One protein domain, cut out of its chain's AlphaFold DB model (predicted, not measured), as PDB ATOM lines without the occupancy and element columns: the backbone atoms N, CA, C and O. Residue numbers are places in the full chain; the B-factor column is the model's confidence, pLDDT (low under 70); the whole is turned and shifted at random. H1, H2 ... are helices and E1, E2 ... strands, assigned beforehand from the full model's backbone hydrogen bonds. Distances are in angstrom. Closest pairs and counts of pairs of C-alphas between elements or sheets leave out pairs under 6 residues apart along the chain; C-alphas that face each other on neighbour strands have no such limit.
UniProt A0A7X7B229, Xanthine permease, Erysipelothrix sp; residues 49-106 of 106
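AT A GLANCE: This is residues 49 to 106 of the 106 residues of the protein "Xanthine permease" of Erysipelothrix sp (UniProt A0A7X7B229). Two long helices, H1 and H2, lie side by side and run opposite ways, and a small hairpin of two strands, E1 and E2, joins them at one end, where H1 ends and H2 begins. The printed part has 58 residues, with two named helices and two named strands in the order H1, E1, E2, H2; the two strands make one antiparallel sheet, in the order E1, E2. The class is mostly helix. The whole is only just loose, close to compact, with a radius of gyration of the C-alphas of 12.8 A, and its outline is flat, 38 by 22 by 11 A.

IN THESE COORDINATES: Strand E1 is residues 75 to 78, and its C-alpha 75 stands at (257.365, 312.597, 339.628). Strand E2 is residues 81 to 84. Helix H1, the longest, is residues 52 to 72; it begins with C-alpha 52 at (276.271, 290.570, 335.383) and measures 28.6 A from first to last C-alpha. Helix H2 is residues 85 to 102; it measures 25.8 A and ends with C-alpha 102 at (269.275, 290.585, 322.351).

HOW THE PARTS SIT: E1 and E2 form a hairpin of antiparallel neighbours, with 138 degrees between their directions. N 76 and O 83 are within hydrogen-bond range at 2.9 A, and so are N 81 and O 78 at 3.0 A. C-alphas 77 and 82, which face each other, are 4.6 A apart. The closest C-alphas of E1 and H2 are those of Met 75 and Thr 85, at 5.6 A. The closest C-alphas of E1 and H1 are those of Ile 76 and Gly 68, at 7.0 A. H1 and E2 are near each other, with 5 pairs of C-alphas within 10 A. H1 and H2 touch, with 27 pairs of C-alphas within 8 A; their closest C-alphas are those of Gly 65 and Ile 86, at 4.9 A. They run opposite ways at a shallow tilt of 22 degrees, with their centres 10.0 A apart. In H2 every O i to N i+4 pair is within hydrogen-bond range; in H1 it is 16 of 17.

THE WHOLE: The two C-alphas farthest apart are those of Gly 73 and Leu 106, at 40.7 A. The printed part has no cut and ends at residue 106, the chain's last residue. The links from H1 to E1, from E1 to E2 and from E2 to H2 are tight, and no link is long. The mean pLDDT of the printed part is 82.2; residues 78 to 80 and 103 to 106 of the model are under 70.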
ATOM      1  N   MET A  49     271.770 286.094 340.611       86.94
ATOM      2  CA  MET A  49     272.210 287.422 341.060       86.94
ATOM      3  C   MET A  49     273.707 287.667 340.814       86.94
ATOM      4  O   MET A  49     274.177 288.791 340.997       86.94
ATOM      5  N   PHE A  50     274.456 286.638 340.413       87.12
ATOM      6  CA  PHE A  50     275.866 286.735 340.038       87.12
ATOM      7  C   PHE A  50     276.053 286.944 338.531       87.12
ATOM      8  O   PHE A  50     277.120 287.399 338.109       87.12
ATOM      9  N   ASP A  51     275.025 286.687 337.714       89.31
ATOM     10  CA  ASP A  51     275.050 287.065 336.301       89.31
ATOM     11  C   ASP A  51     275.037 288.595 336.170       89.31
ATOM     12  O   ASP A  51     274.131 289.297 336.638       89.31
ATOM     13  N   SER A  52     276.064 289.127 335.504       88.88
ATOM     14  CA  SER A  52     276.271 290.570 335.383       88.88
ATOM     15  C   SER A  52     275.119 291.289 334.673       88.88
ATOM     16  O   SER A  52     274.926 292.482 334.912       88.88
ATOM     17  N   LYS A  53     274.336 290.610 333.821       88.19
ATOM     18  CA  LYS A  53     273.191 291.223 333.133       88.19
ATOM     19  C   LYS A  53     272.028 291.435 334.089       88.19
ATOM     20  O   LYS A  53     271.494 292.540 334.150       88.19
ATOM     21  N   ASN A  54     271.668 290.403 334.851       90.00
ATOM     22  CA  ASN A  54     270.584 290.485 335.830       90.00
ATOM     23  C   ASN A  54     270.911 291.535 336.894       90.00
ATOM     24  O   ASN A  54     270.078 292.387 337.207       90.00
ATOM     25  N   LEU A  55     272.152 291.525 337.385       91.19
ATOM     26  CA  LEU A  55     272.615 292.488 338.375       91.19
ATOM     27  C   LEU A  55     272.586 293.929 337.840       91.19
ATOM     28  O   LEU A  55     272.136 294.829 338.549       91.19
ATOM     29  N   ALA A  56     272.993 294.152 336.584       91.12
ATOM     30  CA  ALA A  56     272.919 295.470 335.951       91.12
ATOM     31  C   ALA A  56     271.471 295.974 335.826       91.12
ATOM     32  O   ALA A  56     271.193 297.126 336.161       91.12
ATOM     33  N   VAL A  57     270.537 295.113 335.402       92.75
ATOM     34  CA  VAL A  57     269.111 295.472 335.296       92.75
ATOM     35  C   VAL A  57     268.542 295.850 336.664       92.75
ATOM     36  O   VAL A  57     267.924 296.908 336.796       92.75
ATOM     37  N   ILE A  58     268.795 295.037 337.693       92.56
ATOM     38  CA  ILE A  58     268.328 295.300 339.062       92.56
ATOM     39  C   ILE A  58     268.912 296.618 339.587       92.56
ATOM     40  O   ILE A  58     268.166 297.462 340.088       92.56
ATOM     41  N   ALA A  59     270.220 296.837 339.429       92.06
ATOM     42  CA  ALA A  59     270.888 298.054 339.884       92.06
ATOM     43  C   ALA A  59     270.314 299.311 339.210       92.06
ATOM     44  O   ALA A  59     270.030 300.297 339.891       92.06
ATOM     45  N   CYS A  60     270.075 299.275 337.897       92.06
ATOM     46  CA  CYS A  60     269.471 300.395 337.179       92.06
ATOM     47  C   CYS A  60     268.043 300.695 337.657       92.06
ATOM     48  O   CYS A  60     267.719 301.862 337.886       92.06
ATOM     49  N   ILE A  61     267.205 299.671 337.856       93.12
ATOM     50  CA  ILE A  61     265.840 299.852 338.378       93.12
ATOM     51  C   ILE A  61     265.880 300.494 339.771       93.12
ATOM     52  O   ILE A  61     265.117 301.424 340.034       93.12
ATOM     53  N   LEU A  62     266.786 300.051 340.649       91.69
ATOM     54  CA  LEU A  62     266.928 300.602 342.000       91.69
ATOM     55  C   LEU A  62     267.431 302.051 341.993       91.69
ATOM     56  O   LEU A  62     266.858 302.892 342.685       91.69
ATOM     57  N   ILE A  63     268.454 302.368 341.194       90.50
ATOM     58  CA  ILE A  63     269.003 303.731 341.092       90.50
ATOM     59  C   ILE A  63     267.944 304.699 340.562       90.50
ATOM     60  O   ILE A  63     267.774 305.785 341.108       90.50
ATOM     61  N   ILE A  64     267.203 304.313 339.525       88.75
ATOM     62  CA  ILE A  64     266.195 305.189 338.918       88.75
ATOM     63  C   ILE A  64     264.959 305.285 339.817       88.75
ATOM     64  O   ILE A  64     264.455 306.382 340.034       88.75
ATOM     65  N   GLY A  65     264.496 304.168 340.382       87.50
ATOM     66  CA  GLY A  65     263.306 304.116 341.232       87.50
ATOM     67  C   GLY A  65     263.475 304.843 342.565       87.50
ATOM     68  O   GLY A  65     262.619 305.639 342.945       87.50
ATOM     69  N   LEU A  66     264.589 304.613 343.267       87.25
ATOM     70  CA  LEU A  66     264.872 305.255 344.556       87.25
ATOM     71  C   LEU A  66     265.501 306.637 344.357       87.25
ATOM     72  O   LEU A  66     265.067 307.616 344.962       87.25
ATOM     73  N   GLY A  67     266.494 306.740 343.470       83.50
ATOM     74  CA  GLY A  67     267.205 307.990 343.204       83.50
ATOM     75  C   GLY A  67     266.340 309.023 342.489       83.50
ATOM     76  O   GLY A  67     266.374 310.198 342.849       83.50
ATOM     77  N   GLY A  68     265.494 308.609 341.542       81.25
ATOM     78  CA  GLY A  68     264.559 309.519 340.882       81.25
ATOM     79  C   GLY A  68     263.432 309.995 341.802       81.25
ATOM     80  O   GLY A  68     262.902 311.085 341.603       81.25
ATOM     81  N   ASN A  69     263.091 309.234 342.849       81.50
ATOM     82  CA  ASN A  69     262.151 309.687 343.871       81.50
ATOM     83  C   ASN A  69     262.779 310.802 344.720       81.50
ATOM     84  O   ASN A  69     262.138 311.822 344.953       81.50
ATOM     85  N   SER A  70     264.049 310.649 345.100       78.00
ATOM     86  CA  SER A  70     264.795 311.666 345.852       78.00
ATOM     87  C   SER A  70     265.112 312.924 345.035       78.00
ATOM     88  O   SER A  70     265.103 314.019 345.586       78.00
ATOM     89  N   ALA A  71     265.383 312.793 343.732       77.19
ATOM     90  CA  ALA A  71     265.768 313.919 342.877       77.19
ATOM     91  C   ALA A  71     264.575 314.746 342.363       77.19
ATOM     92  O   ALA A  71     264.681 315.965 342.260       77.19
ATOM     93  N   PHE A  72     263.446 314.101 342.045       74.38
ATOM     94  CA  PHE A  72     262.282 314.751 341.423       74.38
ATOM     95  C   PHE A  72     261.016 314.721 342.297       74.38
ATOM     96  O   PHE A  72     259.924 315.022 341.821       74.38
ATOM     97  N   GLY A  73     261.128 314.330 343.572       74.56
ATOM     98  CA  GLY A  73     259.986 314.270 344.493       74.56
ATOM     99  C   GLY A  73     258.934 313.219 344.113       74.56
ATOM    100  O   GLY A  73     257.762 313.380 344.438       74.56
ATOM    101  N   GLY A  74     259.338 312.166 343.395       70.44
ATOM    102  CA  GLY A  74     258.467 311.051 342.994       70.44
ATOM    103  C   GLY A  74     257.787 311.189 341.626       70.44
ATOM    104  O   GLY A  74     257.164 310.228 341.165       70.44
ATOM    105  N   MET A  75     257.939 312.334 340.953       76.44
ATOM    106  CA  MET A  75     257.365 312.597 339.628       76.44
ATOM    107  C   MET A  75     258.454 313.053 338.662       76.44
ATOM    108  O   MET A  75     258.936 314.179 338.747       76.44
ATOM    109  N   ILE A  76     258.837 312.196 337.714       73.00
ATOM    110  CA  ILE A  76     259.817 312.569 336.692       73.00
ATOM    111  C   ILE A  76     259.073 313.275 335.550       73.00
ATOM    112  O   ILE A  76     258.179 312.667 334.949       73.00
ATOM    113  N   PRO A  77     259.423 314.529 335.211       74.06
ATOM    114  CA  PRO A  77     258.884 315.189 334.034       74.06
ATOM    115  C   PRO A  77     259.516 314.576 332.782       74.06
ATOM    116  O   PRO A  77     260.671 314.844 332.449       74.06
ATOM    117  N   ILE A  78     258.756 313.741 332.081       68.19
ATOM    118  CA  ILE A  78     259.166 313.117 330.822       68.19
ATOM    119  C   ILE A  78     258.321 313.735 329.711       68.19
ATOM    120  O   ILE A  78     257.104 313.577 329.688       68.19
ATOM    121  N   PHE A  79     258.962 314.486 328.810       61.06
ATOM    122  CA  PHE A  79     258.314 315.137 327.660       61.06
ATOM    123  C   PHE A  79     257.067 315.985 328.011       61.06
ATOM    124  O   PHE A  79     256.120 316.058 327.234       61.06
ATOM    125  N   GLY A  80     257.053 316.635 329.183       67.38
ATOM    126  CA  GLY A  80     255.932 317.471 329.642       67.38
ATOM    127  C   GLY A  80     254.830 316.726 330.408       67.38
ATOM    128  O   GLY A  80     253.901 317.365 330.896       67.38
ATOM    129  N   VAL A  81     254.946 315.404 330.575       73.75
ATOM    130  CA  VAL A  81     254.042 314.583 331.394       73.75
ATOM    131  C   VAL A  81     254.756 314.176 332.684       73.75
ATOM    132  O   VAL A  81     255.890 313.702 332.657       73.75
ATOM    133  N   GLN A  82     254.097 314.367 333.828       76.38
ATOM    134  CA  GLN A  82     254.598 313.901 335.122       76.38
ATOM    135  C   GLN A  82     254.315 312.406 335.260       76.38
ATOM    136  O   GLN A  82     253.162 312.002 335.426       76.38
ATOM    137  N   VAL A  83     255.363 311.589 335.162       81.06
ATOM    138  CA  VAL A  83     255.260 310.132 335.269       81.06
ATOM    139  C   VAL A  83     255.815 309.688 336.625       81.06
ATOM    140  O   VAL A  83     256.880 310.172 337.025       81.06
ATOM    141  N   PRO A  84     255.148 308.758 337.336       85.56
ATOM    142  CA  PRO A  84     255.670 308.217 338.582       85.56
ATOM    143  C   PRO A  84     257.060 307.610 338.388       85.56
ATOM    144  O   PRO A  84     257.271 306.802 337.479       85.56
ATOM    145  N   THR A  85     257.996 307.933 339.278       85.94
ATOM    146  CA  THR A  85     259.381 307.439 339.204       85.94
ATOM    147  C   THR A  85     259.457 305.911 339.103       85.94
ATOM    148  O   THR A  85     260.228 305.371 338.311       85.94
ATOM    149  N   ILE A  86     258.617 305.202 339.866       89.44
ATOM    150  CA  ILE A  86     258.569 303.733 339.880       89.44
ATOM    151  C   ILE A  86     258.147 303.178 338.509       89.44
ATOM    152  O   ILE A  86     258.701 302.177 338.054       89.44
ATOM    153  N   ALA A  87     257.216 303.846 337.816       89.12
ATOM    154  CA  ALA A  87     256.777 303.440 336.482       89.12
ATOM    155  C   ALA A  87     257.899 303.627 335.453       89.12
ATOM    156  O   ALA A  87     258.193 302.710 334.686       89.12
ATOM    157  N   THR A  88     258.592 304.767 335.493       87.06
ATOM    158  CA  THR A  88     259.758 305.028 334.637       87.06
ATOM    159  C   THR A  88     260.879 304.015 334.881       87.06
ATOM    160  O   THR A  88     261.465 303.502 333.925       87.06
ATOM    161  N   ALA A  89     261.160 303.678 336.144       91.00
ATOM    162  CA  ALA A  89     262.165 302.682 336.505       91.00
ATOM    163  C   ALA A  89     261.818 301.291 335.953       91.00
ATOM    164  O   ALA A  89     262.682 300.625 335.385       91.00
ATOM    165  N   ALA A  90     260.552 300.874 336.056       91.62
ATOM    166  CA  ALA A  90     260.088 299.604 335.505       91.62
ATOM    167  C   ALA A  90     260.177 299.574 333.969       91.62
ATOM    168  O   ALA A  90     260.695 298.610 333.406       91.62
ATOM    169  N   MET A  91     259.735 300.638 333.288       91.06
ATOM    170  CA  MET A  91     259.812 300.735 331.825       91.06
ATOM    171  C   MET A  91     261.256 300.657 331.319       91.06
ATOM    172  O   MET A  91     261.545 299.892 330.397       91.06
ATOM    173  N   LEU A  92     262.175 301.400 331.943       90.31
ATOM    174  CA  LEU A  92     263.595 301.345 331.592       90.31
ATOM    175  C   LEU A  92     264.226 299.996 331.942       90.31
ATOM    176  O   LEU A  92     265.024 299.491 331.159       90.31
ATOM    177  N   GLY A  93     263.840 299.379 333.058       91.81
ATOM    178  CA  GLY A  93     264.281 298.036 333.430       91.81
ATOM    179  C   GLY A  93     263.896 296.974 332.400       91.81
ATOM    180  O   GLY A  93     264.741 296.182 331.987       91.81
ATOM    181  N   ILE A  94     262.646 296.996 331.926       92.06
ATOM    182  CA  ILE A  94     262.162 296.094 330.868       92.06
ATOM    183  C   ILE A  94     262.927 296.347 329.563       92.06
ATOM    184  O   ILE A  94     263.403 295.396 328.940       92.06
ATOM    185  N   GLY A  95     263.095 297.615 329.175       92.00
ATOM    186  CA  GLY A  95     263.846 297.990 327.976       92.00
ATOM    187  C   GLY A  95     265.311 297.549 328.028       92.00
ATOM    188  O   GLY A  95     265.825 296.990 327.059       92.00
ATOM    189  N   LEU A  96     265.972 297.728 329.173       90.06
ATOM    190  CA  LEU A  96     267.361 297.322 329.377       90.06
ATOM    191  C   LEU A  96     267.512 295.797 329.377       90.06
ATOM    192  O   LEU A  96     268.433 295.281 328.744       90.06
ATOM    193  N   ASN A  97     266.598 295.070 330.028       91.31
ATOM    194  CA  ASN A  97     266.587 293.609 329.998       91.31
ATOM    195  C   ASN A  97     266.441 293.080 328.564       91.31
ATOM    196  O   ASN A  97     267.185 292.193 328.151       91.31
ATOM    197  N   PHE A  98     265.528 293.668 327.784       88.69
ATOM    198  CA  PHE A  98     265.337 293.302 326.382       88.69
ATOM    199  C   PHE A  98     266.600 293.564 325.548       88.69
ATOM    200  O   PHE A  98     267.070 292.667 324.846       88.69
ATOM    201  N   LEU A  99     267.206 294.747 325.687       88.38
ATOM    202  CA  LEU A  99     268.428 295.122 324.971       88.38
ATOM    203  C   LEU A  99     269.617 294.200 325.305       88.38
ATOM    204  O   LEU A  99     270.367 293.795 324.416       88.38
ATOM    205  N   LEU A 100     269.796 293.849 326.581       83.81
ATOM    206  CA  LEU A 100     270.888 292.983 327.037       83.81
ATOM    207  C   LEU A 100     270.675 291.501 326.704       83.81
ATOM    208  O   LEU A 100     271.662 290.763 326.560       83.81
ATOM    209  N   SER A 101     269.418 291.063 326.585       78.69
ATOM    210  CA  SER A 101     269.078 289.724 326.103       78.69
ATOM    211  C   SER A 101     269.405 289.594 324.618       78.69
ATOM    212  O   SER A 101     270.101 288.655 324.250       78.69
ATOM    213  N   PHE A 102     269.037 290.589 323.802       74.25
ATOM    214  CA  PHE A 102     269.275 290.585 322.351       74.25
ATOM    215  C   PHE A 102     270.765 290.475 321.977       74.25
ATOM    216  O   PHE A 102     271.114 289.913 320.945       74.25
ATOM    217  N   ARG A 103     271.676 290.983 322.824       59.53
ATOM    218  CA  ARG A 103     273.131 290.899 322.590       59.53
ATOM    219  C   ARG A 103     273.746 289.534 322.939       59.53
ATOM    220  O   ARG A 103     274.942 289.369 322.740       59.53
ATOM    221  N   LYS A 104     273.006 288.583 323.532       52.53
ATOM    222  CA  LYS A 104     273.526 287.215 323.776       52.53
ATOM    223  C   LYS A 104     273.362 286.292 322.564       52.53
ATOM    224  O   LYS A 104     273.981 285.237 322.557       52.53
ATOM    225  N   ASP A 105     272.545 286.695 321.591       48.88
ATOM    226  CA  ASP A 105     272.134 285.871 320.449       48.88
ATOM    227  C   ASP A 105     272.978 286.126 319.173       48.88
ATOM    228  O   ASP A 105     272.627 285.648 318.095       48.88
ATOM    229  N   LEU A 106     274.091 286.868 319.296       40.75
ATOM    230  CA  LEU A 106     275.122 287.136 318.276       40.75
ATOM    231  C   LEU A 106     276.483 286.658 318.792       40.75
ATOM    232  O   LEU A 106     277.251 286.108 317.974       40.75
TER     233      LEU A 106